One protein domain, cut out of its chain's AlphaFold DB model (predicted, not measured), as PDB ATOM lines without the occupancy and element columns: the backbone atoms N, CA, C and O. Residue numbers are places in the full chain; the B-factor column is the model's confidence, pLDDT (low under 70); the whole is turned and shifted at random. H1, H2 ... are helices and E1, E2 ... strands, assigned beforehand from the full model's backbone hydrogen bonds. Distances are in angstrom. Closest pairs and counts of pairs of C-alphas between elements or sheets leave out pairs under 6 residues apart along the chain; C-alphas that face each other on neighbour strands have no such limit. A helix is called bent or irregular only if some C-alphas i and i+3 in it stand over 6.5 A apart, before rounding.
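AT A GLANCE: This is residues 31 to 239 of the 246 residues of an uncharacterized protein of Mycoplasma suis (strain Illinois) (UniProt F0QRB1). Eight helices make two packed groups that meet along the kinked helix H2: H1, H3 and H4 pack on H2 on one side, with H5 beyond H3, and H6 and the two arms of the bent helix H7 fold together on the other, with H8 at the edge of H7b. A tiny ribbon of two strands, E1 and E2, lies at one end of the domain, near the last residues of H5. The printed part has 209 residues, in the order H1 H2 E1 H3 H4 H5 E2 H6 H7 H8; the sheet, E1 - E2, is antiparallel and the class is mostly helix. The whole is compact, with a radius of gyration of the C-alphas of 17.3 A and spans of 50 by 48 by 28 A.

IN THESE COORDINATES: Strand E1 is residues 71 to 73, 6.7 A long, and strand E2 is residues 153 to 155, 6.5 A long. H1, residues 31 to 42, is 16.7 A long and begins with C-alpha 31 at (27.343, -44.997, -14.276). H2, residues 47 to 67, is 29.0 A long; it has a kink of 61 degrees near residue 54 and is irregular, with C-alphas 51 and 54 at 8.1 A. H3, residues 92 to 108, is 24.9 A long, H4, residues 114 to 125, 16.5 A, and H5, residues 135 to 147, 18.9 A. H6, residues 160 to 180, is 29.0 A long and only just irregular, with C-alphas 177 and 180 at 6.6 A. H7, residues 187 to 220, was assigned as one helix by its hydrogen bonds but is bent, with C-alphas 205 and 208 at 9.5 A; its arms are H7a, residues 187 to 205, 26.9 A, and H7b, residues 208 to 220, 20.0 A. H8, residues 228 to 239, is 16.4 A long and ends with C-alpha 239 at (37.974, -29.766, -10.364).

HOW THE PARTS SIT: E1 and E2 are antiparallel at 146 degrees, with N 72 and O 154 within hydrogen-bond range at 2.9 A, and N 154 and O 72 also at 2.9 A. The closest C-alphas of H5 and E2, Asn 147 and Leu 153, are 7.8 A apart. H5 touches H3 at a shallow tilt of 23 degrees, opposite ways, closest at the C-alphas of Leu 104 and Phe 135, 5.1 A. H2 is the hub, touching five helices. With its residues 56 to 64 alone it touches H3, closest at the C-alphas of Ser 60 and Ala 102, 5.1 A, at a steep tilt of 67 degrees, only just short of perpendicular. H1 and H2 form a helical hairpin at 39 degrees; the C-alphas of His 32 and Leu 61, the closest, are 6.2 A apart. H4 touches H2 with residues 116 to 120 alone, closest at the C-alphas of Ala 48 and Asp 116, 5.1 A. H6 touches H2 with residues 167 to 174 alone, closest at the C-alphas of Ala 59 and Val 167, 6.1 A. H6 and H7a form a helical hairpin at a shallow tilt of 25 degrees, closest at the C-alphas of Leu 169 and Trp 198, 6.2 A. H7b touches H2, closest at the C-alphas of Thr 65 and Tyr 217, 6.1 A. H7b and H8, a helical hairpin at 11 degrees, only just touch, with 3 pairs of C-alphas within 8 A, the closest being Phe 215 and Trp 239, 7.0 A. H4 and H6 are apart, for instance. Every O i to N i+4 pair is within hydrogen-bond range in H1, H3, H4, H6, H7a and H8; the counts are 15 of 17 in H2, 8 of 9 in H5 and 8 of 9 in H7b.

THE WHOLE: The two C-alphas farthest apart, those of Cys 79 and Glu 115, are 51.7 A apart. The printed part has no cut. The link from E1 to H3, residues 74 to 91, is long. The mean pLDDT of the printed part is 82.3; residues under 70 are 78 to 80, 129 to 130, 147 to 154, 156 to 158, 181 to 182 and 222 to 239.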
ATOM      1  N   MET A  31      26.355 -44.079 -13.686       87.81
ATOM      2  CA  MET A  31      27.343 -44.997 -14.276       87.81
ATOM      3  C   MET A  31      27.936 -45.958 -13.238       87.81
ATOM      4  O   MET A  31      27.914 -47.179 -13.413       87.81
ATOM      5  N   HIS A  32      28.382 -45.428 -12.098       89.12
ATOM      6  CA  HIS A  32      28.912 -46.252 -11.014       89.12
ATOM      7  C   HIS A  32      27.843 -47.156 -10.367       89.12
ATOM      8  O   HIS A  32      28.136 -48.284  -9.963       89.12
ATOM      9  N   GLN A  33      26.594 -46.688 -10.258       88.00
ATOM     10  CA  GLN A  33      25.490 -47.494  -9.722       88.00
ATOM     11  C   GLN A  33      25.177 -48.677 -10.644       88.00
ATOM     12  O   GLN A  33      25.031 -49.801 -10.160       88.00
ATOM     13  N   SER A  34      25.151 -48.452 -11.961       89.50
ATOM     14  CA  SER A  34      24.991 -49.506 -12.963       89.50
ATOM     15  C   SER A  34      26.121 -50.530 -12.879       89.50
ATOM     16  O   SER A  34      25.849 -51.726 -12.772       89.50
ATOM     17  N   LEU A  35      27.379 -50.078 -12.832       93.62
ATOM     18  CA  LEU A  35      28.535 -50.964 -12.659       93.62
ATOM     19  C   LEU A  35      28.449 -51.767 -11.357       93.62
ATOM     20  O   LEU A  35      28.638 -52.979 -11.364       93.62
ATOM     21  N   SER A  36      28.084 -51.126 -10.245       92.69
ATOM     22  CA  SER A  36      27.920 -51.790  -8.946       92.69
ATOM     23  C   SER A  36      26.827 -52.858  -8.955       92.69
ATOM     24  O   SER A  36      26.995 -53.914  -8.344       92.69
ATOM     25  N   PHE A  37      25.707 -52.589  -9.628       92.31
ATOM     26  CA  PHE A  37      24.615 -53.546  -9.771       92.31
ATOM     27  C   PHE A  37      25.079 -54.799 -10.519       92.31
ATOM     28  O   PHE A  37      24.896 -55.915 -10.032       92.31
ATOM     29  N   TYR A  38      25.747 -54.625 -11.663       93.06
ATOM     30  CA  TYR A  38      26.245 -55.756 -12.443       93.06
ATOM     31  C   TYR A  38      27.404 -56.479 -11.762       93.06
ATOM     32  O   TYR A  38      27.431 -57.706 -11.764       93.06
ATOM     33  N   TYR A  39      28.286 -55.758 -11.076       94.25
ATOM     34  CA  TYR A  39      29.330 -56.362 -10.258       94.25
ATOM     35  C   TYR A  39      28.745 -57.325  -9.212       94.25
ATOM     36  O   TYR A  39      29.209 -58.454  -9.076       94.25
ATOM     37  N   ARG A  40      27.683 -56.921  -8.495       92.81
ATOM     38  CA  ARG A  40      27.002 -57.809  -7.533       92.81
ATOM     39  C   ARG A  40      26.402 -59.043  -8.205       92.81
ATOM     40  O   ARG A  40      26.404 -60.127  -7.641       92.81
ATOM     41  N   LYS A  41      25.884 -58.891  -9.421       91.00
ATOM     42  CA  LYS A  41      25.271 -60.007 -10.144       91.00
ATOM     43  C   LYS A  41      26.298 -61.041 -10.619       91.00
ATOM     44  O   LYS A  41      26.004 -62.232 -10.568       91.00
ATOM     45  N   TYR A  42      27.463 -60.593 -11.089       87.75
ATOM     46  CA  TYR A  42      28.422 -61.451 -11.799       87.75
ATOM     47  C   TYR A  42      29.688 -61.789 -11.002       87.75
ATOM     48  O   TYR A  42      30.250 -62.859 -11.209       87.75
ATOM     49  N   CYS A  43      30.125 -60.929 -10.080       88.56
ATOM     50  CA  CYS A  43      31.430 -61.063  -9.420       88.56
ATOM     51  C   CYS A  43      31.331 -61.326  -7.910       88.56
ATOM     52  O   CYS A  43      32.187 -62.007  -7.356       88.56
ATOM     53  N   SER A  44      30.296 -60.835  -7.215       85.00
ATOM     54  CA  SER A  44      30.319 -60.787  -5.739       85.00
ATOM     55  C   SER A  44      30.171 -62.125  -5.012       85.00
ATOM     56  O   SER A  44      30.181 -62.138  -3.784       85.00
ATOM     57  N   LYS A  45      29.991 -63.237  -5.730       84.81
ATOM     58  CA  LYS A  45      29.932 -64.577  -5.126       84.81
ATOM     59  C   LYS A  45      31.312 -65.139  -4.776       84.81
ATOM     60  O   LYS A  45      31.381 -66.097  -4.021       84.81
ATOM     61  N   ASN A  46      32.385 -64.576  -5.328       87.06
ATOM     62  CA  ASN A  46      33.747 -65.039  -5.091       87.06
ATOM     63  C   ASN A  46      34.503 -64.004  -4.236       87.06
ATOM     64  O   ASN A  46      34.432 -62.793  -4.463       87.06
ATOM     65  N   GLU A  47      35.180 -64.502  -3.204       90.62
ATOM     66  CA  GLU A  47      35.860 -63.698  -2.193       90.62
ATOM     67  C   GLU A  47      37.017 -62.872  -2.770       90.62
ATOM     68  O   GLU A  47      37.119 -61.680  -2.471       90.62
ATOM     69  N   ALA A  48      37.803 -63.449  -3.686       92.88
ATOM     70  CA  ALA A  48      38.884 -62.750  -4.378       92.88
ATOM     71  C   ALA A  48      38.352 -61.534  -5.152       92.88
ATOM     72  O   ALA A  48      38.935 -60.451  -5.099       92.88
ATOM     73  N   PHE A  49      37.188 -61.658  -5.801       93.31
ATOM     74  CA  PHE A  49      36.537 -60.496  -6.407       93.31
ATOM     75  C   PHE A  49      36.182 -59.448  -5.356       93.31
ATOM     76  O   PHE A  49      36.528 -58.280  -5.519       93.31
ATOM     77  N   ASN A  50      35.512 -59.841  -4.269       92.62
ATOM     78  CA  ASN A  50      35.073 -58.904  -3.232       92.62
ATOM     79  C   ASN A  50      36.227 -58.128  -2.591       92.62
ATOM     80  O   ASN A  50      36.074 -56.924  -2.371       92.62
ATOM     81  N   LYS A  51      37.378 -58.775  -2.383       93.69
ATOM     82  CA  LYS A  51      38.617 -58.139  -1.919       93.69
ATOM     83  C   LYS A  51      39.075 -57.010  -2.848       93.69
ATOM     84  O   LYS A  51      39.450 -55.939  -2.382       93.69
ATOM     85  N   HIS A  52      38.961 -57.208  -4.161       93.75
ATOM     86  CA  HIS A  52      39.417 -56.256  -5.186       93.75
ATOM     87  C   HIS A  52      38.307 -55.409  -5.820       93.75
ATOM     88  O   HIS A  52      38.538 -54.671  -6.782       93.75
ATOM     89  N   LYS A  53      37.093 -55.476  -5.271       93.50
ATOM     90  CA  LYS A  53      35.879 -54.856  -5.813       93.50
ATOM     91  C   LYS A  53      36.068 -53.409  -6.247       93.50
ATOM     92  O   LYS A  53      35.600 -52.999  -7.304       93.50
ATOM     93  N   GLU A  54      36.698 -52.611  -5.397       91.88
ATOM     94  CA  GLU A  54      36.785 -51.170  -5.608       91.88
ATOM     95  C   GLU A  54      37.803 -50.809  -6.695       91.88
ATOM     96  O   GLU A  54      37.548 -49.869  -7.447       91.88
ATOM     97  N   LYS A  55      38.879 -51.593  -6.861       94.00
ATOM     98  CA  LYS A  55      39.804 -51.463  -8.001       94.00
ATOM     99  C   LYS A  55      39.086 -51.799  -9.309       94.00
ATOM    100  O   LYS A  55      39.107 -50.998 -10.241       94.00
ATOM    101  N   ILE A  56      38.344 -52.910  -9.335       95.69
ATOM    102  CA  ILE A  56      37.553 -53.330 -10.504       95.69
ATOM    103  C   ILE A  56      36.543 -52.248 -10.894       95.69
ATOM    104  O   ILE A  56      36.507 -51.827 -12.047       95.69
ATOM    105  N   LEU A  57      35.741 -51.761  -9.942       95.25
ATOM    106  CA  LEU A  57      34.736 -50.726 -10.208       95.25
ATOM    107  C   LEU A  57      35.364 -49.399 -10.650       95.25
ATOM    108  O   LEU A  57      34.795 -48.731 -11.510       95.25
ATOM    109  N   THR A  58      36.521 -49.029 -10.096       94.50
ATOM    110  CA  THR A  58      37.248 -47.804 -10.464       94.50
ATOM    111  C   THR A  58      37.749 -47.870 -11.903       94.50
ATOM    112  O   THR A  58      37.446 -46.972 -12.689       94.50
ATOM    113  N   ALA A  59      38.459 -48.943 -12.266       95.94
ATOM    114  CA  ALA A  59      38.932 -49.141 -13.632       95.94
ATOM    115  C   ALA A  59      37.752 -49.229 -14.610       95.94
ATOM    116  O   ALA A  59      37.732 -48.536 -15.620       95.94
ATOM    117  N   SER A  60      36.703 -49.985 -14.271       95.44
ATOM    118  CA  SER A  60      35.509 -50.106 -15.120       95.44
ATOM    119  C   SER A  60      34.807 -48.770 -15.339       95.44
ATOM    120  O   SER A  60      34.337 -48.494 -16.440       95.44
ATOM    121  N   LEU A  61      34.725 -47.938 -14.295       94.69
ATOM    122  CA  LEU A  61      34.155 -46.601 -14.398       94.69
ATOM    123  C   LEU A  61      34.988 -45.738 -15.337       94.69
ATOM    124  O   LEU A  61      34.413 -45.109 -16.218       94.69
ATOM    125  N   PHE A  62      36.312 -45.751 -15.183       94.06
ATOM    126  CA  PHE A  62      37.210 -45.014 -16.064       94.06
ATOM    127  C   PHE A  62      37.008 -45.435 -17.526       94.06
ATOM    128  O   PHE A  62      36.633 -44.602 -18.350       94.06
ATOM    129  N   LEU A  63      37.106 -46.741 -17.809       93.00
ATOM    130  CA  LEU A  63      36.908 -47.326 -19.138       93.00
ATOM    131  C   LEU A  63      35.552 -46.964 -19.763       93.00
ATOM    132  O   LEU A  63      35.473 -46.690 -20.962       93.00
ATOM    133  N   LEU A  64      34.486 -46.974 -18.960       91.81
ATOM    134  CA  LEU A  64      33.143 -46.595 -19.387       91.81
ATOM    135  C   LEU A  64      33.070 -45.096 -19.709       91.81
ATOM    136  O   LEU A  64      32.529 -44.722 -20.749       91.81
ATOM    137  N   THR A  65      33.624 -44.240 -18.849       90.50
ATOM    138  CA  THR A  65      33.550 -42.779 -19.005       90.50
ATOM    139  C   THR A  65      34.296 -42.274 -20.234       90.50
ATOM    140  O   THR A  65      33.761 -41.451 -20.971       90.50
ATOM    141  N   THR A  66      35.487 -42.799 -20.505       89.94
ATOM    142  CA  THR A  66      36.334 -42.410 -21.643       89.94
ATOM    143  C   THR A  66      35.834 -42.971 -22.972       89.94
ATOM    144  O   THR A  66      35.984 -42.317 -24.000       89.94
ATOM    145  N   SER A  67      35.195 -44.147 -22.976       88.25
ATOM    146  CA  SER A  67      34.816 -44.866 -24.207       88.25
ATOM    147  C   SER A  67      33.954 -44.055 -25.184       88.25
ATOM    148  O   SER A  67      34.062 -44.204 -26.402       88.25
ATOM    149  N   SER A  68      33.113 -43.158 -24.664       83.81
ATOM    150  CA  SER A  68      32.282 -42.255 -25.471       83.81
ATOM    151  C   SER A  68      33.105 -41.209 -26.235       83.81
ATOM    152  O   SER A  68      32.684 -40.738 -27.288       83.81
ATOM    153  N   PHE A  69      34.296 -40.884 -25.731       85.88
ATOM    154  CA  PHE A  69      35.156 -39.799 -26.202       85.88
ATOM    155  C   PHE A  69      36.366 -40.277 -27.006       85.88
ATOM    156  O   PHE A  69      37.096 -39.446 -27.534       85.88
ATOM    157  N   LEU A  70      36.534 -41.593 -27.180       83.62
ATOM    158  CA  LEU A  70      37.575 -42.189 -28.028       83.62
ATOM    159  C   LEU A  70      37.360 -41.958 -29.531       83.62
ATOM    160  O   LEU A  70      38.086 -42.514 -30.346       83.62
ATOM    161  N   TYR A  71      36.379 -41.141 -29.913       77.12
ATOM    162  CA  TYR A  71      36.111 -40.792 -31.301       77.12
ATOM    163  C   TYR A  71      36.111 -39.285 -31.511       77.12
ATOM    164  O   TYR A  71      35.652 -38.507 -30.665       77.12
ATOM    165  N   LYS A  72      36.576 -38.892 -32.693       75.00
ATOM    166  CA  LYS A  72      36.503 -37.534 -33.225       75.00
ATOM    167  C   LYS A  72      35.472 -37.489 -34.352       75.00
ATOM    168  O   LYS A  72      35.465 -38.377 -35.203       75.00
ATOM    169  N   LYS A  73      34.613 -36.464 -34.362       74.38
ATOM    170  CA  LYS A  73      33.782 -36.158 -35.540       74.38
ATOM    171  C   LYS A  73      34.631 -35.407 -36.565       74.38
ATOM    172  O   LYS A  73      35.465 -34.593 -36.170       74.38
ATOM    173  N   LYS A  74      34.419 -35.646 -37.863       71.88
ATOM    174  CA  LYS A  74      35.205 -35.004 -38.941       71.88
ATOM    175  C   LYS A  74      35.202 -33.466 -38.871       71.88
ATOM    176  O   LYS A  74      36.247 -32.858 -39.049       71.88
ATOM    177  N   GLU A  75      34.066 -32.859 -38.532       70.88
ATOM    178  CA  GLU A  75      33.879 -31.395 -38.452       70.88
ATOM    179  C   GLU A  75      34.047 -30.830 -37.024       70.88
ATOM    180  O   GLU A  75      33.589 -29.733 -36.700       70.88
ATOM    181  N   GLU A  76      34.658 -31.596 -36.117       72.19
ATOM    182  CA  GLU A  76      34.822 -31.166 -34.732       72.19
ATOM    183  C   GLU A  76      35.846 -30.029 -34.590       72.19
ATOM    184  O   GLU A  76      37.037 -30.208 -34.858       72.19
ATOM    185  N   SER A  77      35.384 -28.893 -34.059       70.94
ATOM    186  CA  SER A  77      36.198 -27.755 -33.624       70.94
ATOM    187  C   SER A  77      35.842 -27.364 -32.186       70.94
ATOM    188  O   SER A  77      34.795 -27.759 -31.668       70.94
ATOM    189  N   LEU A  78      36.682 -26.551 -31.540       67.88
ATOM    190  CA  LEU A  78      36.429 -26.079 -30.174       67.88
ATOM    191  C   LEU A  78      35.102 -25.299 -30.064       67.88
ATOM    192  O   LEU A  78      34.371 -25.465 -29.092       67.88
ATOM    193  N   CYS A  79      34.747 -24.523 -31.091       65.50
ATOM    194  CA  CYS A  79      33.523 -23.716 -31.133       65.50
ATOM    195  C   CYS A  79      32.246 -24.539 -31.369       65.50
ATOM    196  O   CYS A  79      31.150 -24.072 -31.067       65.50
ATOM    197  N   THR A  80      32.368 -25.755 -31.909       68.00
ATOM    198  CA  THR A  80      31.232 -26.643 -32.216       68.00
ATOM    199  C   THR A  80      31.102 -27.802 -31.227       68.00
ATOM    200  O   THR A  80      30.189 -28.626 -31.334       68.00
ATOM    201  N   PHE A  81      31.990 -27.874 -30.232       74.94
ATOM    202  CA  PHE A  81      31.984 -28.946 -29.251       74.94
ATOM    203  C   PHE A  81      30.835 -28.807 -28.248       74.94
ATOM    204  O   PHE A  81      30.739 -27.848 -27.485       74.94
ATOM    205  N   HIS A  82      30.010 -29.849 -28.172       79.06
ATOM    206  CA  HIS A  82      29.078 -30.045 -27.073       79.06
ATOM    207  C   HIS A  82      29.208 -31.480 -26.555       79.06
ATOM    208  O   HIS A  82      28.802 -32.432 -27.218       79.06
ATOM    209  N   TRP A  83      29.729 -31.648 -25.339       75.19
ATOM    210  CA  TRP A  83      30.058 -32.951 -24.742       75.19
ATOM    211  C   TRP A  83      28.906 -33.974 -24.760       75.19
ATOM    212  O   TRP A  83      29.136 -35.159 -24.998       75.19
ATOM    213  N   ARG A  84      27.645 -33.538 -24.594       77.94
ATOM    214  CA  ARG A  84      26.463 -34.430 -24.682       77.94
ATOM    215  C   ARG A  84      26.298 -35.107 -26.041       77.94
ATOM    216  O   ARG A  84      25.681 -36.163 -26.092       77.94
ATOM    217  N   ASN A  85      26.852 -34.536 -27.108       76.31
ATOM    218  CA  ASN A  85      26.795 -35.121 -28.448       76.31
ATOM    219  C   ASN A  85      27.720 -36.340 -28.591       76.31
ATOM    220  O   ASN A  85      27.610 -37.064 -29.578       76.31
ATOM    221  N   TYR A  86      28.621 -36.554 -27.626       74.62
ATOM    222  CA  TYR A  86      29.557 -37.678 -27.588       74.62
ATOM    223  C   TYR A  86      29.102 -38.793 -26.655       74.62
ATOM    224  O   TYR A  86      29.495 -39.939 -26.847       74.62
ATOM    225  N   LEU A  87      28.274 -38.479 -25.655       78.44
ATOM    226  CA  LEU A  87      27.822 -39.442 -24.656       78.44
ATOM    227  C   LEU A  87      27.028 -40.579 -25.295       78.44
ATOM    228  O   LEU A  87      25.924 -40.384 -25.806       78.44
ATOM    229  N   LYS A  88      27.578 -41.791 -25.209       76.38
ATOM    230  CA  LYS A  88      26.923 -43.005 -25.687       76.38
ATOM    231  C   LYS A  88      26.185 -43.679 -24.543       76.38
ATOM    232  O   LYS A  88      26.697 -43.823 -23.434       76.38
ATOM    233  N   ILE A  89      24.972 -44.137 -24.836       80.06
ATOM    234  CA  ILE A  89      24.210 -44.985 -23.921       80.06
ATOM    235  C   ILE A  89      24.654 -46.427 -24.152       80.06
ATOM    236  O   ILE A  89      24.448 -46.992 -25.229       80.06
ATOM    237  N   PHE A  90      25.253 -47.028 -23.130       82.94
ATOM    238  CA  PHE A  90      25.654 -48.429 -23.154       82.94
ATOM    239  C   PHE A  90      24.527 -49.325 -22.644       82.94
ATOM    240  O   PHE A  90      23.886 -49.062 -21.628       82.94
ATOM    241  N   SER A  91      24.279 -50.401 -23.380       86.19
ATOM    242  CA  SER A  91      23.360 -51.461 -23.005       86.19
ATOM    243  C   SER A  91      23.884 -52.229 -21.795       86.19
ATOM    244  O   SER A  91      25.069 -52.220 -21.462       86.19
ATOM    245  N   ARG A  92      22.989 -52.989 -21.166       87.12
ATOM    246  CA  ARG A  92      23.305 -53.829 -20.002       87.12
ATOM    247  C   ARG A  92      24.480 -54.780 -20.262       87.12
ATOM    248  O   ARG A  92      25.331 -54.948 -19.396       87.12
ATOM    249  N   LYS A  93      24.525 -55.390 -21.453       88.19
ATOM    250  CA  LYS A  93      25.599 -56.312 -21.857       88.19
ATOM    251  C   LYS A  93      26.937 -55.582 -21.994       88.19
ATOM    252  O   LYS A  93      27.949 -56.080 -21.524       88.19
ATOM    253  N   GLU A  94      26.932 -54.381 -22.565       89.50
ATOM    254  CA  GLU A  94      28.145 -53.570 -22.737       89.50
ATOM    255  C   GLU A  94      28.709 -53.098 -21.391       89.50
ATOM    256  O   GLU A  94      29.913 -53.179 -21.175       89.50
ATOM    257  N   VAL A  95      27.853 -52.701 -20.441       90.81
ATOM    258  CA  VAL A  95      28.287 -52.363 -19.070       90.81
ATOM    259  C   VAL A  95      28.978 -53.551 -18.391       90.81
ATOM    260  O   VAL A  95      29.994 -53.377 -17.720       90.81
ATOM    261  N   VAL A  96      28.467 -54.769 -18.593       91.56
ATOM    262  CA  VAL A  96      29.113 -55.998 -18.110       91.56
ATOM    263  C   VAL A  96      30.456 -56.236 -18.810       91.56
ATOM    264  O   VAL A  96      31.417 -56.628 -18.154       91.56
ATOM    265  N   HIS A  97      30.569 -55.960 -20.110       91.81
ATOM    266  CA  HIS A  97      31.847 -56.078 -20.815       91.81
ATOM    267  C   HIS A  97      32.904 -55.104 -20.282       91.81
ATOM    268  O   HIS A  97      34.053 -55.514 -20.144       91.81
ATOM    269  N   PHE A  98      32.544 -53.873 -19.895       93.38
ATOM    270  CA  PHE A  98      33.497 -52.963 -19.240       93.38
ATOM    271  C   PHE A  98      34.022 -53.518 -17.909       93.38
ATOM    272  O   PHE A  98      35.208 -53.358 -17.626       93.38
ATOM    273  N   LEU A  99      33.184 -54.216 -17.126       94.62
ATOM    274  CA  LEU A  99      33.642 -54.916 -15.914       94.62
ATOM    275  C   LEU A  99      34.693 -55.979 -16.253       94.62
ATOM    276  O   LEU A  99      35.730 -56.049 -15.598       94.62
ATOM    277  N   PHE A 100      34.450 -56.787 -17.287       93.25
ATOM    278  CA  PHE A 100      35.406 -57.814 -17.700       93.25
ATOM    279  C   PHE A 100      36.688 -57.230 -18.294       93.25
ATOM    280  O   PHE A 100      37.759 -57.725 -17.961       93.25
ATOM    281  N   CYS A 101      36.611 -56.149 -19.077       93.38
ATOM    282  CA  CYS A 101      37.799 -55.446 -19.571       93.38
ATOM    283  C   CYS A 101      38.660 -54.937 -18.408       93.38
ATOM    284  O   CYS A 101      39.869 -55.135 -18.403       93.38
ATOM    285  N   ALA A 102      38.040 -54.349 -17.380       95.44
ATOM    286  CA  ALA A 102      38.761 -53.916 -16.187       95.44
ATOM    287  C   ALA A 102      39.413 -55.088 -15.438       95.44
ATOM    288  O   ALA A 102      40.527 -54.956 -14.946       95.44
ATOM    289  N   ILE A 103      38.745 -56.241 -15.353       95.31
ATOM    290  CA  ILE A 103      39.323 -57.442 -14.737       95.31
ATOM    291  C   ILE A 103      40.528 -57.944 -15.544       95.31
ATOM    292  O   ILE A 103      41.547 -58.266 -14.940       95.31
ATOM    293  N   LEU A 104      40.435 -57.982 -16.878       94.31
ATOM    294  CA  LEU A 104      41.550 -58.356 -17.757       94.31
ATOM    295  C   LEU A 104      42.742 -57.414 -17.570       94.31
ATOM    296  O   LEU A 104      43.845 -57.887 -17.323       94.31
ATOM    297  N   TYR A 105      42.498 -56.100 -17.549       95.38
ATOM    298  CA  TYR A 105      43.530 -55.107 -17.255       95.38
ATOM    299  C   TYR A 105      44.227 -55.397 -15.917       95.38
ATOM    300  O   TYR A 105      45.446 -55.503 -15.843       95.38
ATOM    301  N   LEU A 106      43.461 -55.597 -14.842       95.75
ATOM    302  CA  LEU A 106      44.032 -55.851 -13.515       95.75
ATOM    303  C   LEU A 106      44.801 -57.185 -13.440       95.75
ATOM    304  O   LEU A 106      45.729 -57.313 -12.645       95.75
ATOM    305  N   ILE A 107      44.431 -58.172 -14.263       94.19
ATOM    306  CA  ILE A 107      45.157 -59.439 -14.412       94.19
ATOM    307  C   ILE A 107      46.482 -59.236 -15.150       94.19
ATOM    308  O   ILE A 107      47.490 -59.810 -14.740       94.19
ATOM    309  N   GLU A 108      46.470 -58.511 -16.263       93.62
ATOM    310  CA  GLU A 108      47.643 -58.316 -17.122       93.62
ATOM    311  C   GLU A 108      48.711 -57.466 -16.450       93.62
ATOM    312  O   GLU A 108      49.887 -57.793 -16.539       93.62
ATOM    313  N   TYR A 109      48.288 -56.450 -15.701       93.50
ATOM    314  CA  TYR A 109      49.170 -55.514 -15.007       93.50
ATOM    315  C   TYR A 109      49.382 -55.869 -13.522       93.50
ATOM    316  O   TYR A 109      49.682 -54.999 -12.712       93.50
ATOM    317  N   ASP A 110      49.190 -57.141 -13.149       92.38
ATOM    318  CA  ASP A 110      49.544 -57.709 -11.835       92.38
ATOM    319  C   ASP A 110      48.985 -56.980 -10.593       92.38
ATOM    320  O   ASP A 110      49.571 -56.993  -9.512       92.38
ATOM    321  N   TYR A 111      47.773 -56.424 -10.685       93.38
ATOM    322  CA  TYR A 111      47.097 -55.789  -9.541       93.38
ATOM    323  C   TYR A 111      46.512 -56.788  -8.525       93.38
ATOM    324  O   TYR A 111      45.991 -56.380  -7.480       93.38
ATOM    325  N   PHE A 112      46.573 -58.087  -8.824       92.50
ATOM    326  CA  PHE A 112      46.099 -59.172  -7.968       92.50
ATOM    327  C   PHE A 112      47.267 -60.011  -7.451       92.50
ATOM    328  O   PHE A 112      48.182 -60.344  -8.200       92.50
ATOM    329  N   GLY A 113      47.184 -60.443  -6.187       91.88
ATOM    330  CA  GLY A 113      48.082 -61.475  -5.667       91.88
ATOM    331  C   GLY A 113      47.944 -62.779  -6.463       91.88
ATOM    332  O   GLY A 113      46.893 -63.043  -7.048       91.88
ATOM    333  N   LYS A 114      48.995 -63.610  -6.484       93.25
ATOM    334  CA  LYS A 114      49.057 -64.833  -7.314       93.25
ATOM    335  C   LYS A 114      47.835 -65.750  -7.138       93.25
ATOM    336  O   LYS A 114      47.286 -66.231  -8.128       93.25
ATOM    337  N   GLU A 115      47.394 -65.954  -5.898       94.12
ATOM    338  CA  GLU A 115      46.235 -66.792  -5.560       94.12
ATOM    339  C   GLU A 115      44.914 -66.180  -6.050       94.12
ATOM    340  O   GLU A 115      44.178 -66.819  -6.805       94.12
ATOM    341  N   ASP A 116      44.660 -64.909  -5.717       94.62
ATOM    342  CA  ASP A 116      43.479 -64.161  -6.174       94.62
ATOM    343  C   ASP A 116      43.395 -64.150  -7.710       94.62
ATOM    344  O   ASP A 116      42.333 -64.387  -8.292       94.62
ATOM    345  N   LYS A 117      44.533 -63.931  -8.383       94.12
ATOM    346  CA  LYS A 117      44.652 -63.922  -9.848       94.12
ATOM    347  C   LYS A 117      44.205 -65.253 -10.450       94.12
ATOM    348  O   LYS A 117      43.491 -65.251 -11.455       94.12
ATOM    349  N   LYS A 118      44.595 -66.385  -9.851       91.94
ATOM    350  CA  LYS A 118      44.196 -67.727 -10.301       91.94
ATOM    351  C   LYS A 118      42.683 -67.929 -10.167       91.94
ATOM    352  O   LYS A 118      42.032 -68.261 -11.158       91.94
ATOM    353  N   LEU A 119      42.120 -67.633  -8.993       92.19
ATOM    354  CA  LEU A 119      40.682 -67.777  -8.716       92.19
ATOM    355  C   LEU A 119      39.816 -66.901  -9.630       92.19
ATOM    356  O   LEU A 119      38.769 -67.331 -10.129       92.19
ATOM    357  N   ILE A 120      40.253 -65.662  -9.868       92.44
ATOM    358  CA  ILE A 120      39.578 -64.734 -10.775       92.44
ATOM    359  C   ILE A 120      39.636 -65.273 -12.207       92.44
ATOM    360  O   ILE A 120      38.582 -65.369 -12.837       92.44
ATOM    361  N   LYS A 121      40.817 -65.683 -12.705       90.81
ATOM    362  CA  LYS A 121      40.978 -66.269 -14.050       90.81
ATOM    363  C   LYS A 121      40.056 -67.470 -14.262       90.81
ATOM    364  O   LYS A 121      39.358 -67.527 -15.270       90.81
ATOM    365  N   GLU A 122      40.018 -68.407 -13.319       88.88
ATOM    366  CA  GLU A 122      39.141 -69.586 -13.384       88.88
ATOM    367  C   GLU A 122      37.657 -69.201 -13.427       88.88
ATOM    368  O   GLU A 122      36.880 -69.776 -14.192       88.88
ATOM    369  N   SER A 123      37.266 -68.179 -12.662       87.88
ATOM    370  CA  SER A 123      35.887 -67.688 -12.634       87.88
ATOM    371  C   SER A 123      35.467 -67.045 -13.958       87.88
ATOM    372  O   SER A 123      34.353 -67.281 -14.427       87.88
ATOM    373  N   ILE A 124      36.347 -66.255 -14.585       87.88
ATOM    374  CA  ILE A 124      36.033 -65.559 -15.842       87.88
ATOM    375  C   ILE A 124      36.218 -66.427 -17.086       87.88
ATOM    376  O   ILE A 124      35.578 -66.144 -18.093       87.88
ATOM    377  N   LYS A 125      37.009 -67.509 -17.037       83.44
ATOM    378  CA  LYS A 125      37.126 -68.469 -18.154       83.44
ATOM    379  C   LYS A 125      35.771 -69.038 -18.577       83.44
ATOM    380  O   LYS A 125      35.527 -69.227 -19.757       83.44
ATOM    381  N   LYS A 126      34.828 -69.203 -17.644       75.38
ATOM    382  CA  LYS A 126      33.448 -69.614 -17.972       75.38
ATOM    383  C   LYS A 126      32.729 -68.639 -18.920       75.38
ATOM    384  O   LYS A 126      31.780 -69.036 -19.588       75.38
ATOM    385  N   HIS A 127      33.161 -67.378 -18.971       74.06
ATOM    386  CA  HIS A 127      32.632 -66.361 -19.880       74.06
ATOM    387  C   HIS A 127      33.348 -66.319 -21.240       74.06
ATOM    388  O   HIS A 127      32.751 -65.843 -22.204       74.06
ATOM    389  N   TRP A 128      34.576 -66.836 -21.331       72.00
ATOM    390  CA  TRP A 128      35.437 -66.780 -22.513       72.00
ATOM    391  C   TRP A 128      35.852 -68.207 -22.886       72.00
ATOM    392  O   TRP A 128      36.801 -68.749 -22.327       72.00
ATOM    393  N   LYS A 129      35.054 -68.830 -23.766       63.25
ATOM    394  CA  LYS A 129      34.977 -70.286 -23.983       63.25
ATOM    395  C   LYS A 129      36.303 -70.982 -24.318       63.25
ATOM    396  O   LYS A 129      36.461 -72.118 -23.891       63.25
ATOM    397  N   ASP A 130      37.241 -70.312 -24.988       60.16
ATOM    398  CA  ASP A 130      38.425 -70.984 -25.552       60.16
ATOM    399  C   ASP A 130      39.756 -70.302 -25.185       60.16
ATOM    400  O   ASP A 130      40.766 -70.968 -24.961       60.16
ATOM    401  N   SER A 131      39.765 -68.978 -25.025       77.06
ATOM    402  CA  SER A 131      40.934 -68.217 -24.578       77.06
ATOM    403  C   SER A 131      40.511 -66.880 -23.974       77.06
ATOM    404  O   SER A 131      39.502 -66.285 -24.356       77.06
ATOM    405  N   LEU A 132      41.265 -66.427 -22.971       83.12
ATOM    406  CA  LEU A 132      41.095 -65.088 -22.417       83.12
ATOM    407  C   LEU A 132      41.740 -64.099 -23.395       83.12
ATOM    408  O   LEU A 132      42.950 -64.221 -23.595       83.12
ATOM    409  N   PRO A 133      40.976 -63.170 -23.998       88.69
ATOM    410  CA  PRO A 133      41.560 -62.143 -24.853       88.69
ATOM    411  C   PRO A 133      42.433 -61.209 -24.020       88.69
ATOM    412  O   PRO A 133      42.270 -61.133 -22.793       88.69
ATOM    413  N   SER A 134      43.303 -60.457 -24.692       89.62
ATOM    414  CA  SER A 134      43.985 -59.358 -24.015       89.62
ATOM    415  C   SER A 134      42.992 -58.254 -23.621       89.62
ATOM    416  O   SER A 134      41.904 -58.122 -24.198       89.62
ATOM    417  N   PHE A 135      43.349 -57.434 -22.634       90.12
ATOM    418  CA  PHE A 135      42.596 -56.239 -22.264       90.12
ATOM    419  C   PHE A 135      42.374 -55.343 -23.481       90.12
ATOM    420  O   PHE A 135      41.250 -54.890 -23.706       90.12
ATOM    421  N   GLU A 136      43.428 -55.112 -24.263       87.00
ATOM    422  CA  GLU A 136      43.384 -54.271 -25.453       87.00
ATOM    423  C   GLU A 136      42.385 -54.805 -26.478       87.00
ATOM    424  O   GLU A 136      41.499 -54.066 -26.905       87.00
ATOM    425  N   GLU A 137      42.463 -56.095 -26.811       86.62
ATOM    426  CA  GLU A 137      41.536 -56.745 -27.741       86.62
ATOM    427  C   GLU A 137      40.090 -56.621 -27.258       86.62
ATOM    428  O   GLU A 137      39.209 -56.176 -27.999       86.62
ATOM    429  N   ALA A 138      39.835 -56.975 -25.996       87.44
ATOM    430  CA  ALA A 138      38.497 -56.936 -25.422       87.44
ATOM    431  C   ALA A 138      37.923 -55.511 -25.410       87.44
ATOM    432  O   ALA A 138      36.748 -55.303 -25.738       87.44
ATOM    433  N   TYR A 139      38.751 -54.528 -25.050       86.44
ATOM    434  CA  TYR A 139      38.344 -53.135 -24.947       86.44
ATOM    435  C   TYR A 139      38.114 -52.509 -26.325       86.44
ATOM    436  O   TYR A 139      37.062 -51.907 -26.563       86.44
ATOM    437  N   LEU A 140      39.041 -52.710 -27.262       82.31
ATOM    438  CA  LEU A 140      38.943 -52.193 -28.622       82.31
ATOM    439  C   LEU A 140      37.731 -52.785 -29.354       82.31
ATOM    440  O   LEU A 140      36.957 -52.038 -29.954       82.31
ATOM    441  N   LEU A 141      37.495 -54.097 -29.243       81.38
ATOM    442  CA  LEU A 141      36.320 -54.749 -29.831       81.38
ATOM    443  C   LEU A 141      35.010 -54.188 -29.272       81.38
ATOM    444  O   LEU A 141      34.066 -53.950 -30.032       81.38
ATOM    445  N   LEU A 142      34.939 -53.956 -27.958       82.56
ATOM    446  CA  LEU A 142      33.766 -53.357 -27.319       82.56
ATOM    447  C   LEU A 142      33.472 -51.962 -27.886       82.56
ATOM    448  O   LEU A 142      32.316 -51.633 -28.162       82.56
ATOM    449  N   ILE A 143      34.518 -51.161 -28.074       81.44
ATOM    450  CA  ILE A 143      34.420 -49.796 -28.583       81.44
ATOM    451  C   ILE A 143      34.036 -49.774 -30.065       81.44
ATOM    452  O   ILE A 143      33.075 -49.093 -30.425       81.44
ATOM    453  N   ILE A 144      34.721 -50.550 -30.909       76.94
ATOM    454  CA  ILE A 144      34.443 -50.635 -32.349       76.94
ATOM    455  C   ILE A 144      33.009 -51.107 -32.583       76.94
ATOM    456  O   ILE A 144      32.258 -50.443 -33.298       76.94
ATOM    457  N   LYS A 145      32.587 -52.188 -31.913       78.50
ATOM    458  CA  LYS A 145      31.240 -52.758 -32.064       78.50
ATOM    459  C   LYS A 145      30.126 -51.765 -31.741       78.50
ATOM    460  O   LYS A 145      29.032 -51.865 -32.292       78.50
ATOM    461  N   LYS A 146      30.378 -50.810 -30.844       79.50
ATOM    462  CA  LYS A 146      29.392 -49.781 -30.502       79.50
ATOM    463  C   LYS A 146      29.146 -48.803 -31.655       79.50
ATOM    464  O   LYS A 146      28.086 -48.183 -31.695       79.50
ATOM    465  N   ASN A 147      30.115 -48.650 -32.559       69.38
ATOM    466  CA  ASN A 147      30.195 -47.531 -33.503       69.38
ATOM    467  C   ASN A 147      30.263 -47.949 -34.967       69.38
ATOM    468  O   ASN A 147      30.406 -47.086 -35.827       69.38
ATOM    469  N   THR A 148      30.083 -49.237 -35.257       66.56
ATOM    470  CA  THR A 148      30.107 -49.813 -36.608       66.56
ATOM    471  C   THR A 148      29.116 -49.163 -37.584       66.56
ATOM    472  O   THR A 148      29.258 -49.339 -38.786       66.56
ATOM    473  N   ASN A 149      28.140 -48.392 -37.089       62.25
ATOM    474  CA  ASN A 149      27.089 -47.753 -37.888       62.25
ATOM    475  C   ASN A 149      27.229 -46.216 -37.996       62.25
ATOM    476  O   ASN A 149      26.270 -45.558 -38.391       62.25
ATOM    477  N   GLN A 150      28.360 -45.621 -37.591       65.44
ATOM    478  CA  GLN A 150      28.575 -44.163 -37.618       65.44
ATOM    479  C   GLN A 150      29.772 -43.799 -38.513       65.44
ATOM    480  O   GLN A 150      30.912 -43.770 -38.056       65.44
ATOM    481  N   ASN A 151      29.499 -43.516 -39.793       59.59
ATOM    482  CA  ASN A 151      30.502 -43.277 -40.851       59.59
ATOM    483  C   ASN A 151      31.340 -41.994 -40.653       59.59
ATOM    484  O   ASN A 151      32.364 -41.779 -41.305       59.59
ATOM    485  N   ASP A 152      30.882 -41.119 -39.770       63.50
ATOM    486  CA  ASP A 152      31.394 -39.786 -39.471       63.50
ATOM    487  C   ASP A 152      32.261 -39.739 -38.196       63.50
ATOM    488  O   ASP A 152      32.776 -38.675 -37.835       63.50
ATOM    489  N   LEU A 153      32.486 -40.891 -37.549       65.06
ATOM    490  CA  LEU A 153      33.381 -41.037 -36.402       65.06
ATOM    491  C   LEU A 153      34.718 -41.683 -36.780       65.06
ATOM    492  O   LEU A 153      34.768 -42.806 -37.274       65.06
ATOM    493  N   CYS A 154      35.817 -41.018 -36.427       66.75
ATOM    494  CA  CYS A 154      37.164 -41.580 -36.500       66.75
ATOM    495  C   CYS A 154      37.634 -41.956 -35.093       66.75
ATOM    496  O   CYS A 154      37.587 -41.115 -34.191       66.75
ATOM    497  N   LEU A 155      38.064 -43.208 -34.891       74.25
ATOM    498  CA  LEU A 155      38.692 -43.623 -33.635       74.25
ATOM    499  C   LEU A 155      39.972 -42.798 -33.444       74.25
ATOM    500  O   LEU A 155      40.764 -42.655 -34.376       74.25
ATOM    501  N   LEU A 156      40.163 -42.240 -32.253       68.81
ATOM    502  CA  LEU A 156      41.429 -41.628 -31.879       68.81
ATOM    503  C   LEU A 156      42.478 -42.750 -31.906       68.81
ATOM    504  O   LEU A 156      42.332 -43.724 -31.170       68.81
ATOM    505  N   GLY A 157      43.476 -42.656 -32.790       63.12
ATOM    506  CA  GLY A 157      44.549 -43.645 -32.963       63.12
ATOM    507  C   GLY A 157      45.499 -43.691 -31.764       63.12
ATOM    508  O   GLY A 157      46.673 -43.357 -31.876       63.12
ATOM    509  N   ILE A 158      44.961 -44.021 -30.594       69.50
ATOM    510  CA  ILE A 158      45.638 -43.991 -29.302       69.50
ATOM    511  C   ILE A 158      46.382 -45.305 -29.125       69.50
ATOM    512  O   ILE A 158      45.792 -46.374 -29.279       69.50
ATOM    513  N   SER A 159      47.660 -45.232 -28.754       76.62
ATOM    514  CA  SER A 159      48.404 -46.433 -28.395       76.62
ATOM    515  C   SER A 159      47.858 -47.039 -27.099       76.62
ATOM    516  O   SER A 159      47.577 -46.342 -26.118       76.62
ATOM    517  N   SER A 160      47.737 -48.363 -27.087       76.50
ATOM    518  CA  SER A 160      47.298 -49.153 -25.930       76.50
ATOM    519  C   SER A 160      48.094 -48.859 -24.657       76.50
ATOM    520  O   SER A 160      47.536 -48.797 -23.561       76.50
ATOM    521  N   GLU A 161      49.388 -48.575 -24.808       82.56
ATOM    522  CA  GLU A 161      50.283 -48.194 -23.717       82.56
ATOM    523  C   GLU A 161      49.836 -46.903 -23.016       82.56
ATOM    524  O   GLU A 161      49.664 -46.884 -21.792       82.56
ATOM    525  N   LYS A 162      49.566 -45.832 -23.780       83.75
ATOM    526  CA  LYS A 162      49.102 -44.552 -23.217       83.75
ATOM    527  C   LYS A 162      47.794 -44.736 -22.459       83.75
ATOM    528  O   LYS A 162      47.606 -44.191 -21.370       83.75
ATOM    529  N   TYR A 163      46.904 -45.550 -23.013       82.12
ATOM    530  CA  TYR A 163      45.613 -45.818 -22.407       82.12
ATOM    531  C   TYR A 163      45.729 -46.652 -21.119       82.12
ATOM    532  O   TYR A 163      45.104 -46.338 -20.106       82.12
ATOM    533  N   SER A 164      46.602 -47.657 -21.116       87.75
ATOM    534  CA  SER A 164      46.901 -48.486 -19.944       87.75
ATOM    535  C   SER A 164      47.532 -47.685 -18.802       87.75
ATOM    536  O   SER A 164      47.194 -47.906 -17.634       87.75
ATOM    537  N   LYS A 165      48.385 -46.701 -19.121       91.00
ATOM    538  CA  LYS A 165      48.944 -45.770 -18.132       91.00
ATOM    539  C   LYS A 165      47.863 -44.894 -17.493       91.00
ATOM    540  O   LYS A 165      47.870 -44.720 -16.276       91.00
ATOM    541  N   LEU A 166      46.894 -44.408 -18.270       91.56
ATOM    542  CA  LEU A 166      45.766 -43.643 -17.729       91.56
ATOM    543  C   LEU A 166      44.884 -44.463 -16.779       91.56
ATOM    544  O   LEU A 166      44.442 -43.934 -15.758       91.56
ATOM    545  N   VAL A 167      44.642 -45.747 -17.073       93.00
ATOM    546  CA  VAL A 167      43.906 -46.634 -16.154       93.00
ATOM    547  C   VAL A 167      44.665 -46.785 -14.828       93.00
ATOM    548  O   VAL A 167      44.049 -46.716 -13.764       93.00
ATOM    549  N   SER A 168      45.993 -46.934 -14.878       93.81
ATOM    550  CA  SER A 168      46.846 -47.024 -13.683       93.81
ATOM    551  C   SER A 168      46.751 -45.761 -12.823       93.81
ATOM    552  O   SER A 168      46.484 -45.849 -11.625       93.81
ATOM    553  N   LEU A 169      46.863 -44.584 -13.442       93.38
ATOM    554  CA  LEU A 169      46.719 -43.301 -12.753       93.38
ATOM    555  C   LEU A 169      45.316 -43.120 -12.155       93.38
ATOM    556  O   LEU A 169      45.177 -42.679 -11.019       93.38
ATOM    557  N   ALA A 170      44.263 -43.532 -12.866       92.81
ATOM    558  CA  ALA A 170      42.896 -43.491 -12.346       92.81
ATOM    559  C   ALA A 170      42.716 -44.379 -11.096       92.81
ATOM    560  O   ALA A 170      41.990 -44.015 -10.167       92.81
ATOM    561  N   LEU A 171      43.384 -45.538 -11.050       93.44
ATOM    562  CA  LEU A 171      43.406 -46.402  -9.867       93.44
ATOM    563  C   LEU A 171      44.117 -45.725  -8.689       93.44
ATOM    564  O   LEU A 171      43.543 -45.690  -7.600       93.44
ATOM    565  N   GLN A 172      45.296 -45.140  -8.918       91.81
ATOM    566  CA  GLN A 172      46.065 -44.423  -7.893       91.81
ATOM    567  C   GLN A 172      45.295 -43.220  -7.329       91.81
ATOM    568  O   GLN A 172      45.149 -43.088  -6.114       91.81
ATOM    569  N   LEU A 173      44.706 -42.390  -8.198       89.50
ATOM    570  CA  LEU A 173      43.866 -41.259  -7.787       89.50
ATOM    571  C   LEU A 173      42.697 -41.711  -6.913       89.50
ATOM    572  O   LEU A 173      42.414 -41.113  -5.875       89.50
ATOM    573  N   SER A 174      42.009 -42.781  -7.317       87.50
ATOM    574  CA  SER A 174      40.896 -43.336  -6.544       87.50
ATOM    575  C   SER A 174      41.343 -43.830  -5.171       87.50
ATOM    576  O   SER A 174      40.620 -43.630  -4.197       87.50
ATOM    577  N   GLU A 175      42.518 -44.448  -5.072       86.44
ATOM    578  CA  GLU A 175      43.075 -44.942  -3.815       86.44
ATOM    579  C   GLU A 175      43.379 -43.794  -2.843       86.44
ATOM    580  O   GLU A 175      42.837 -43.777  -1.731       86.44
ATOM    581  N   ILE A 176      44.095 -42.766  -3.306       81.69
ATOM    582  CA  ILE A 176      44.443 -41.596  -2.489       81.69
ATOM    583  C   ILE A 176      43.194 -40.840  -2.022       81.69
ATOM    584  O   ILE A 176      43.038 -40.555  -0.832       81.69
ATOM    585  N   ILE A 177      42.258 -40.563  -2.940       77.94
ATOM    586  CA  ILE A 177      41.012 -39.831  -2.644       77.94
ATOM    587  C   ILE A 177      40.156 -40.573  -1.611       77.94
ATOM    588  O   ILE A 177      39.390 -39.956  -0.864       77.94
ATOM    589  N   ARG A 178      40.200 -41.908  -1.604       74.31
ATOM    590  CA  ARG A 178      39.282 -42.722  -0.801       74.31
ATOM    591  C   ARG A 178      39.835 -43.171   0.536       74.31
ATOM    592  O   ARG A 178      39.013 -43.413   1.425       74.31
ATOM    593  N   TYR A 179      41.141 -43.373   0.635       76.50
ATOM    594  CA  TYR A 179      41.763 -44.019   1.786       76.50
ATOM    595  C   TYR A 179      42.852 -43.134   2.389       76.50
ATOM    596  O   TYR A 179      42.767 -42.804   3.568       76.50
ATOM    597  N   GLU A 180      43.806 -42.674   1.580       73.94
ATOM    598  CA  GLU A 180      45.025 -42.060   2.117       73.94
ATOM    599  C   GLU A 180      44.787 -40.677   2.735       73.94
ATOM    600  O   GLU A 180      45.198 -40.449   3.866       73.94
ATOM    601  N   ILE A 181      44.050 -39.771   2.079       67.56
ATOM    602  CA  ILE A 181      43.848 -38.403   2.616       67.56
ATOM    603  C   ILE A 181      43.065 -38.399   3.933       67.56
ATOM    604  O   ILE A 181      43.221 -37.501   4.758       67.56
ATOM    605  N   SER A 182      42.193 -39.387   4.146       68.06
ATOM    606  CA  SER A 182      41.474 -39.489   5.418       68.06
ATOM    607  C   SER A 182      42.355 -39.926   6.587       68.06
ATOM    608  O   SER A 182      41.926 -39.778   7.730       68.06
ATOM    609  N   GLU A 183      43.535 -40.473   6.301       73.44
ATOM    610  CA  GLU A 183      44.469 -41.035   7.277       73.44
ATOM    611  C   GLU A 183      45.713 -40.144   7.441       73.44
ATOM    612  O   GLU A 183      46.208 -39.995   8.554       73.44
ATOM    613  N   ASP A 184      46.164 -39.489   6.366       75.44
ATOM    614  CA  ASP A 184      47.331 -38.608   6.343       75.44
ATOM    615  C   ASP A 184      47.127 -37.445   5.353       75.44
ATOM    616  O   ASP A 184      47.031 -37.628   4.139       75.44
ATOM    617  N   TYR A 185      47.084 -36.216   5.872       76.12
ATOM    618  CA  TYR A 185      46.893 -35.012   5.059       76.12
ATOM    619  C   TYR A 185      48.104 -34.664   4.179       76.12
ATOM    620  O   TYR A 185      47.932 -33.956   3.187       76.12
ATOM    621  N   SER A 186      49.308 -35.172   4.471       79.19
ATOM    622  CA  SER A 186      50.489 -34.956   3.618       79.19
ATOM    623  C   SER A 186      50.322 -35.587   2.228       79.19
ATOM    624  O   SER A 186      50.853 -35.092   1.234       79.19
ATOM    625  N   LYS A 187      49.457 -36.605   2.126       80.62
ATOM    626  CA  LYS A 187      49.079 -37.295   0.884       80.62
ATOM    627  C   LYS A 187      48.334 -36.417  -0.113       80.62
ATOM    628  O   LYS A 187      48.141 -36.817  -1.259       80.62
ATOM    629  N   VAL A 188      47.940 -35.209   0.291       79.00
ATOM    630  CA  VAL A 188      47.433 -34.185  -0.626       79.00
ATOM    631  C   VAL A 188      48.493 -33.801  -1.665       79.00
ATOM    632  O   VAL A 188      48.123 -33.580  -2.813       79.00
ATOM    633  N   LEU A 189      49.786 -33.784  -1.319       81.81
ATOM    634  CA  LEU A 189      50.851 -33.508  -2.294       81.81
ATOM    635  C   LEU A 189      50.927 -34.609  -3.358       81.81
ATOM    636  O   LEU A 189      50.858 -34.312  -4.546       81.81
ATOM    637  N   ASN A 190      50.908 -35.879  -2.941       83.25
ATOM    638  CA  ASN A 190      50.839 -37.015  -3.866       83.25
ATOM    639  C   ASN A 190      49.586 -36.947  -4.754       83.25
ATOM    640  O   ASN A 190      49.636 -37.291  -5.933       83.25
ATOM    641  N   LEU A 191      48.447 -36.504  -4.204       82.62
ATOM    642  CA  LEU A 191      47.238 -36.309  -5.002       82.62
ATOM    643  C   LEU A 191      47.450 -35.254  -6.090       82.62
ATOM    644  O   LEU A 191      46.977 -35.465  -7.205       82.62
ATOM    645  N   ILE A 192      48.103 -34.135  -5.770       82.69
ATOM    646  CA  ILE A 192      48.392 -33.059  -6.726       82.69
ATOM    647  C   ILE A 192      49.287 -33.595  -7.845       82.69
ATOM    648  O   ILE A 192      48.884 -33.539  -9.002       82.69
ATOM    649  N   GLU A 193      50.416 -34.217  -7.502       86.88
ATOM    650  CA  GLU A 193      51.375 -34.751  -8.477       86.88
ATOM    651  C   GLU A 193      50.730 -35.763  -9.435       86.88
ATOM    652  O   GLU A 193      50.838 -35.641 -10.656       86.88
ATOM    653  N   ILE A 194      49.985 -36.737  -8.899       88.56
ATOM    654  CA  ILE A 194      49.305 -37.742  -9.727       88.56
ATOM    655  C   ILE A 194      48.171 -37.105 -10.540       88.56
ATOM    656  O   ILE A 194      47.916 -37.516 -11.673       88.56
ATOM    657  N   SER A 195      47.476 -36.105  -9.987       86.75
ATOM    658  CA  SER A 195      46.429 -35.388 -10.724       86.75
ATOM    659  C   SER A 195      47.007 -34.617 -11.902       86.75
ATOM    660  O   SER A 195      46.351 -34.563 -12.939       86.75
ATOM    661  N   ASP A 196      48.204 -34.053 -11.765       88.81
ATOM    662  CA  ASP A 196      48.861 -33.291 -12.822       88.81
ATOM    663  C   ASP A 196      49.406 -34.206 -13.934       88.81
ATOM    664  O   ASP A 196      49.117 -33.952 -15.104       88.81
ATOM    665  N   ASP A 197      50.028 -35.349 -13.609       92.00
ATOM    666  CA  ASP A 197      50.404 -36.360 -14.625       92.00
ATOM    667  C   ASP A 197      49.160 -36.916 -15.345       92.00
ATOM    668  O   ASP A 197      49.126 -37.100 -16.566       92.00
ATOM    669  N   TRP A 198      48.074 -37.146 -14.603       91.50
ATOM    670  CA  TRP A 198      46.818 -37.594 -15.196       91.50
ATOM    671  C   TRP A 198      46.188 -36.526 -16.101       91.50
ATOM    672  O   TRP A 198      45.721 -36.866 -17.188       91.50
ATOM    673  N   LYS A 199      46.207 -35.246 -15.700       89.31
ATOM    674  CA  LYS A 199      45.763 -34.100 -16.518       89.31
ATOM    675  C   LYS A 199      46.496 -34.047 -17.844       89.31
ATOM    676  O   LYS A 199      45.845 -34.004 -18.887       89.31
ATOM    677  N   GLU A 200      47.824 -34.050 -17.787       91.44
ATOM    678  CA  GLU A 200      48.688 -33.909 -18.952       91.44
ATOM    679  C   GLU A 200      48.387 -35.006 -19.978       91.44
ATOM    680  O   GLU A 200      48.051 -34.721 -21.128       91.44
ATOM    681  N   ARG A 201      48.355 -36.266 -19.534       91.44
ATOM    682  CA  ARG A 201      48.063 -37.417 -20.402       91.44
ATOM    683  C   ARG A 201      46.629 -37.433 -20.920       91.44
ATOM    684  O   ARG A 201      46.375 -37.832 -22.058       91.44
ATOM    685  N   MET A 202      45.663 -37.021 -20.100       91.19
ATOM    686  CA  MET A 202      44.274 -36.896 -20.540       91.19
ATOM    687  C   MET A 202      44.139 -35.826 -21.625       91.19
ATOM    688  O   MET A 202      43.422 -36.051 -22.600       91.19
ATOM    689  N   ALA A 203      44.813 -34.685 -21.478       90.19
ATOM    690  CA  ALA A 203      44.825 -33.614 -22.468       90.19
ATOM    691  C   ALA A 203      45.551 -34.036 -23.753       90.19
ATOM    692  O   ALA A 203      45.048 -33.768 -24.841       90.19
ATOM    693  N   GLU A 204      46.660 -34.767 -23.643       88.88
ATOM    694  CA  GLU A 204      47.384 -35.329 -24.786       88.88
ATOM    695  C   GLU A 204      46.481 -36.233 -25.643       88.88
ATOM    696  O   GLU A 204      46.472 -36.145 -26.869       88.88
ATOM    697  N   ILE A 205      45.679 -37.086 -24.997       87.06
ATOM    698  CA  ILE A 205      44.825 -38.055 -25.692       87.06
ATOM    699  C   ILE A 205      43.506 -37.437 -26.170       87.06
ATOM    700  O   ILE A 205      43.057 -37.691 -27.289       87.06
ATOM    701  N   PHE A 206      42.841 -36.667 -25.311       86.94
ATOM    702  CA  PHE A 206      41.460 -36.232 -25.520       86.94
ATOM    703  C   PHE A 206      41.332 -34.738 -25.853       86.94
ATOM    704  O   PHE A 206      40.222 -34.268 -26.130       86.94
ATOM    705  N   GLY A 207      42.430 -33.979 -25.846       86.75
ATOM    706  CA  GLY A 207      42.429 -32.534 -26.067       86.75
ATOM    707  C   GLY A 207      41.482 -31.822 -25.102       86.75
ATOM    708  O   GLY A 207      41.393 -32.161 -23.922       86.75
ATOM    709  N   PHE A 208      40.683 -30.889 -25.621       82.56
ATOM    710  CA  PHE A 208      39.679 -30.152 -24.841       82.56
ATOM    711  C   PHE A 208      38.555 -31.036 -24.255       82.56
ATOM    712  O   PHE A 208      37.820 -30.589 -23.378       82.56
ATOM    713  N   LYS A 209      38.383 -32.295 -24.702       86.75
ATOM    714  CA  LYS A 209      37.383 -33.217 -24.118       86.75
ATOM    715  C   LYS A 209      37.806 -33.725 -22.740       86.75
ATOM    716  O   LYS A 209      36.950 -34.164 -21.971       86.75
ATOM    717  N   SER A 210      39.108 -33.688 -22.447       89.00
ATOM    718  CA  SER A 210      39.708 -34.202 -21.212       89.00
ATOM    719  C   SER A 210      39.029 -33.652 -19.958       89.00
ATOM    720  O   SER A 210      38.648 -34.432 -19.085       89.00
ATOM    721  N   GLU A 211      38.772 -32.345 -19.895       83.81
ATOM    722  CA  GLU A 211      38.107 -31.690 -18.763       83.81
ATOM    723  C   GLU A 211      36.720 -32.280 -18.487       83.81
ATOM    724  O   GLU A 211      36.365 -32.577 -17.342       83.81
ATOM    725  N   TYR A 212      35.936 -32.518 -19.543       85.88
ATOM    726  CA  TYR A 212      34.605 -33.091 -19.395       85.88
ATOM    727  C   TYR A 212      34.660 -34.557 -18.946       85.88
ATOM    728  O   TYR A 212      33.892 -34.965 -18.070       85.88
ATOM    729  N   ILE A 213      35.579 -35.351 -19.507       89.12
ATOM    730  CA  ILE A 213      35.778 -36.744 -19.081       89.12
ATOM    731  C   ILE A 213      36.163 -36.786 -17.599       89.12
ATOM    732  O   ILE A 213      35.604 -37.579 -16.841       89.12
ATOM    733  N   SER A 214      37.050 -35.882 -17.178       87.50
ATOM    734  CA  SER A 214      37.471 -35.713 -15.785       87.50
ATOM    735  C   SER A 214      36.292 -35.425 -14.876       87.50
ATOM    736  O   SER A 214      36.057 -36.147 -13.907       87.50
ATOM    737  N   PHE A 215      35.495 -34.418 -15.227       85.00
ATOM    738  CA  PHE A 215      34.285 -34.080 -14.495       85.00
ATOM    739  C   PHE A 215      33.345 -35.288 -14.361       85.00
ATOM    740  O   PHE A 215      32.927 -35.634 -13.252       85.00
ATOM    741  N   LEU A 216      33.052 -35.975 -15.467       86.19
ATOM    742  CA  LEU A 216      32.142 -37.117 -15.475       86.19
ATOM    743  C   LEU A 216      32.671 -38.283 -14.623       86.19
ATOM    744  O   LEU A 216      31.914 -38.869 -13.841       86.19
ATOM    745  N   TYR A 217      33.963 -38.594 -14.735       89.19
ATOM    746  CA  TYR A 217      34.626 -39.630 -13.951       89.19
ATOM    747  C   TYR A 217      34.572 -39.330 -12.451       89.19
ATOM    748  O   TYR A 217      34.035 -40.128 -11.672       89.19
ATOM    749  N   PHE A 218      35.036 -38.150 -12.030       84.62
ATOM    750  CA  PHE A 218      35.103 -37.801 -10.612       84.62
ATOM    751  C   PHE A 218      33.728 -37.648  -9.969       84.62
ATOM    752  O   PHE A 218      33.562 -38.027  -8.803       84.62
ATOM    753  N   VAL A 219      32.715 -37.158 -10.690       83.00
ATOM    754  CA  VAL A 219      31.347 -37.103 -10.153       83.00
ATOM    755  C   VAL A 219      30.803 -38.509  -9.879       83.00
ATOM    756  O   VAL A 219      30.162 -38.717  -8.846       83.00
ATOM    757  N   ASN A 220      31.114 -39.487 -10.733       83.81
ATOM    758  CA  ASN A 220      30.662 -40.870 -10.563       83.81
ATOM    759  C   ASN A 220      31.527 -41.705  -9.607       83.81
ATOM    760  O   ASN A 220      31.088 -42.769  -9.169       83.81
ATOM    761  N   LEU A 221      32.729 -41.251  -9.247       83.12
ATOM    762  CA  LEU A 221      33.624 -42.007  -8.373       83.12
ATOM    763  C   LEU A 221      33.010 -42.236  -6.976       83.12
ATOM    764  O   LEU A 221      32.603 -41.288  -6.286       83.12
ATOM    765  N   ARG A 222      32.963 -43.508  -6.551       69.69
ATOM    766  CA  ARG A 222      32.321 -43.961  -5.305       69.69
ATOM    767  C   ARG A 222      32.994 -43.402  -4.053       69.69
ATOM    768  O   ARG A 222      34.212 -43.341  -3.956       69.69
ATOM    769  N   ARG A 223      32.177 -43.080  -3.048       62.00
ATOM    770  CA  ARG A 223      32.602 -42.631  -1.711       62.00
ATOM    771  C   ARG A 223      32.706 -43.821  -0.746       62.00
ATOM    772  O   ARG A 223      31.844 -44.699  -0.797       62.00
ATOM    773  N   LYS A 224      33.697 -43.823   0.159       50.06
ATOM    774  CA  LYS A 224      33.775 -44.806   1.258       50.06
ATOM    775  C   LYS A 224      32.915 -44.414   2.476       50.06
ATOM    776  O   LYS A 224      32.352 -45.323   3.060       50.06
ATOM    777  N   ASN A 225      32.732 -43.125   2.838       46.34
ATOM    778  CA  ASN A 225      32.128 -42.751   4.143       46.34
ATOM    779  C   ASN A 225      31.313 -41.426   4.232       46.34
ATOM    780  O   ASN A 225      31.384 -40.560   3.362       46.34
ATOM    781  N   LYS A 226      30.542 -41.311   5.339       43.34
ATOM    782  CA  LYS A 226      29.461 -40.356   5.713       43.34
ATOM    783  C   LYS A 226      29.802 -38.849   5.798       43.34
ATOM    784  O   LYS A 226      28.894 -38.052   6.013       43.34
ATOM    785  N   LYS A 227      31.052 -38.411   5.603       45.41
ATOM    786  CA  LYS A 227      31.428 -36.977   5.634       45.41
ATOM    787  C   LYS A 227      31.274 -36.338   4.248       45.41
ATOM    788  O   LYS A 227      32.244 -36.040   3.557       45.41
ATOM    789  N   GLY A 228      30.026 -36.173   3.809       50.62
ATOM    790  CA  GLY A 228      29.689 -35.748   2.444       50.62
ATOM    791  C   GLY A 228      30.251 -34.384   2.012       50.62
ATOM    792  O   GLY A 228      30.475 -34.192   0.817       50.62
ATOM    793  N   LEU A 229      30.506 -33.468   2.951       53.28
ATOM    794  CA  LEU A 229      30.954 -32.099   2.660       53.28
ATOM    795  C   LEU A 229      32.456 -32.016   2.341       53.28
ATOM    796  O   LEU A 229      32.813 -31.482   1.297       53.28
ATOM    797  N   GLN A 230      33.324 -32.621   3.158       53.12
ATOM    798  CA  GLN A 230      34.786 -32.569   2.978       53.12
ATOM    799  C   GLN A 230      35.241 -33.196   1.651       53.12
ATOM    800  O   GLN A 230      36.032 -32.610   0.926       53.12
ATOM    801  N   ASN A 231      34.665 -34.333   1.256       53.94
ATOM    802  CA  ASN A 231      35.031 -34.969  -0.016       53.94
ATOM    803  C   ASN A 231      34.389 -34.294  -1.236       53.94
ATOM    804  O   ASN A 231      34.916 -34.408  -2.340       53.94
ATOM    805  N   SER A 232      33.253 -33.605  -1.067       61.28
ATOM    806  CA  SER A 232      32.714 -32.755  -2.139       61.28
ATOM    807  C   SER A 232      33.602 -31.528  -2.333       61.28
ATOM    808  O   SER A 232      33.831 -31.146  -3.473       61.28
ATOM    809  N   PHE A 233      34.164 -30.989  -1.245       59.56
ATOM    810  CA  PHE A 233      35.169 -29.934  -1.290       59.56
ATOM    811  C   PHE A 233      36.468 -30.417  -1.939       59.56
ATOM    812  O   PHE A 233      36.913 -29.766  -2.862       59.56
ATOM    813  N   ILE A 234      37.006 -31.594  -1.597       61.47
ATOM    814  CA  ILE A 234      38.207 -32.138  -2.269       61.47
ATOM    815  C   ILE A 234      37.959 -32.352  -3.764       61.47
ATOM    816  O   ILE A 234      38.767 -31.929  -4.575       61.47
ATOM    817  N   LYS A 235      36.819 -32.933  -4.167       59.91
ATOM    818  CA  LYS A 235      36.480 -33.077  -5.596       59.91
ATOM    819  C   LYS A 235      36.307 -31.729  -6.288       59.91
ATOM    820  O   LYS A 235      36.696 -31.592  -7.442       59.91
ATOM    821  N   PHE A 236      35.711 -30.762  -5.596       68.06
ATOM    822  CA  PHE A 236      35.585 -29.399  -6.084       68.06
ATOM    823  C   PHE A 236      36.955 -28.735  -6.204       68.06
ATOM    824  O   PHE A 236      37.216 -28.167  -7.241       68.06
ATOM    825  N   CYS A 237      37.857 -28.876  -5.233       64.62
ATOM    826  CA  CYS A 237      39.230 -28.374  -5.279       64.62
ATOM    827  C   CYS A 237      40.043 -29.048  -6.377       64.62
ATOM    828  O   CYS A 237      40.733 -28.352  -7.107       64.62
ATOM    829  N   CYS A 238      39.909 -30.366  -6.555       61.56
ATOM    830  CA  CYS A 238      40.468 -31.064  -7.702       61.56
ATOM    831  C   CYS A 238      39.928 -30.407  -8.972       61.56
ATOM    832  O   CYS A 238      40.713 -29.823  -9.702       61.56
ATOM    833  N   TRP A 239      38.609 -30.377  -9.186       63.38
ATOM    834  CA  TRP A 239      37.974 -29.766 -10.364       63.38
ATOM    835  C   TRP A 239      38.339 -28.285 -10.587       63.38
ATOM    836  O   TRP A 239      38.601 -27.878 -11.709       63.38
TER     837      TRP A 239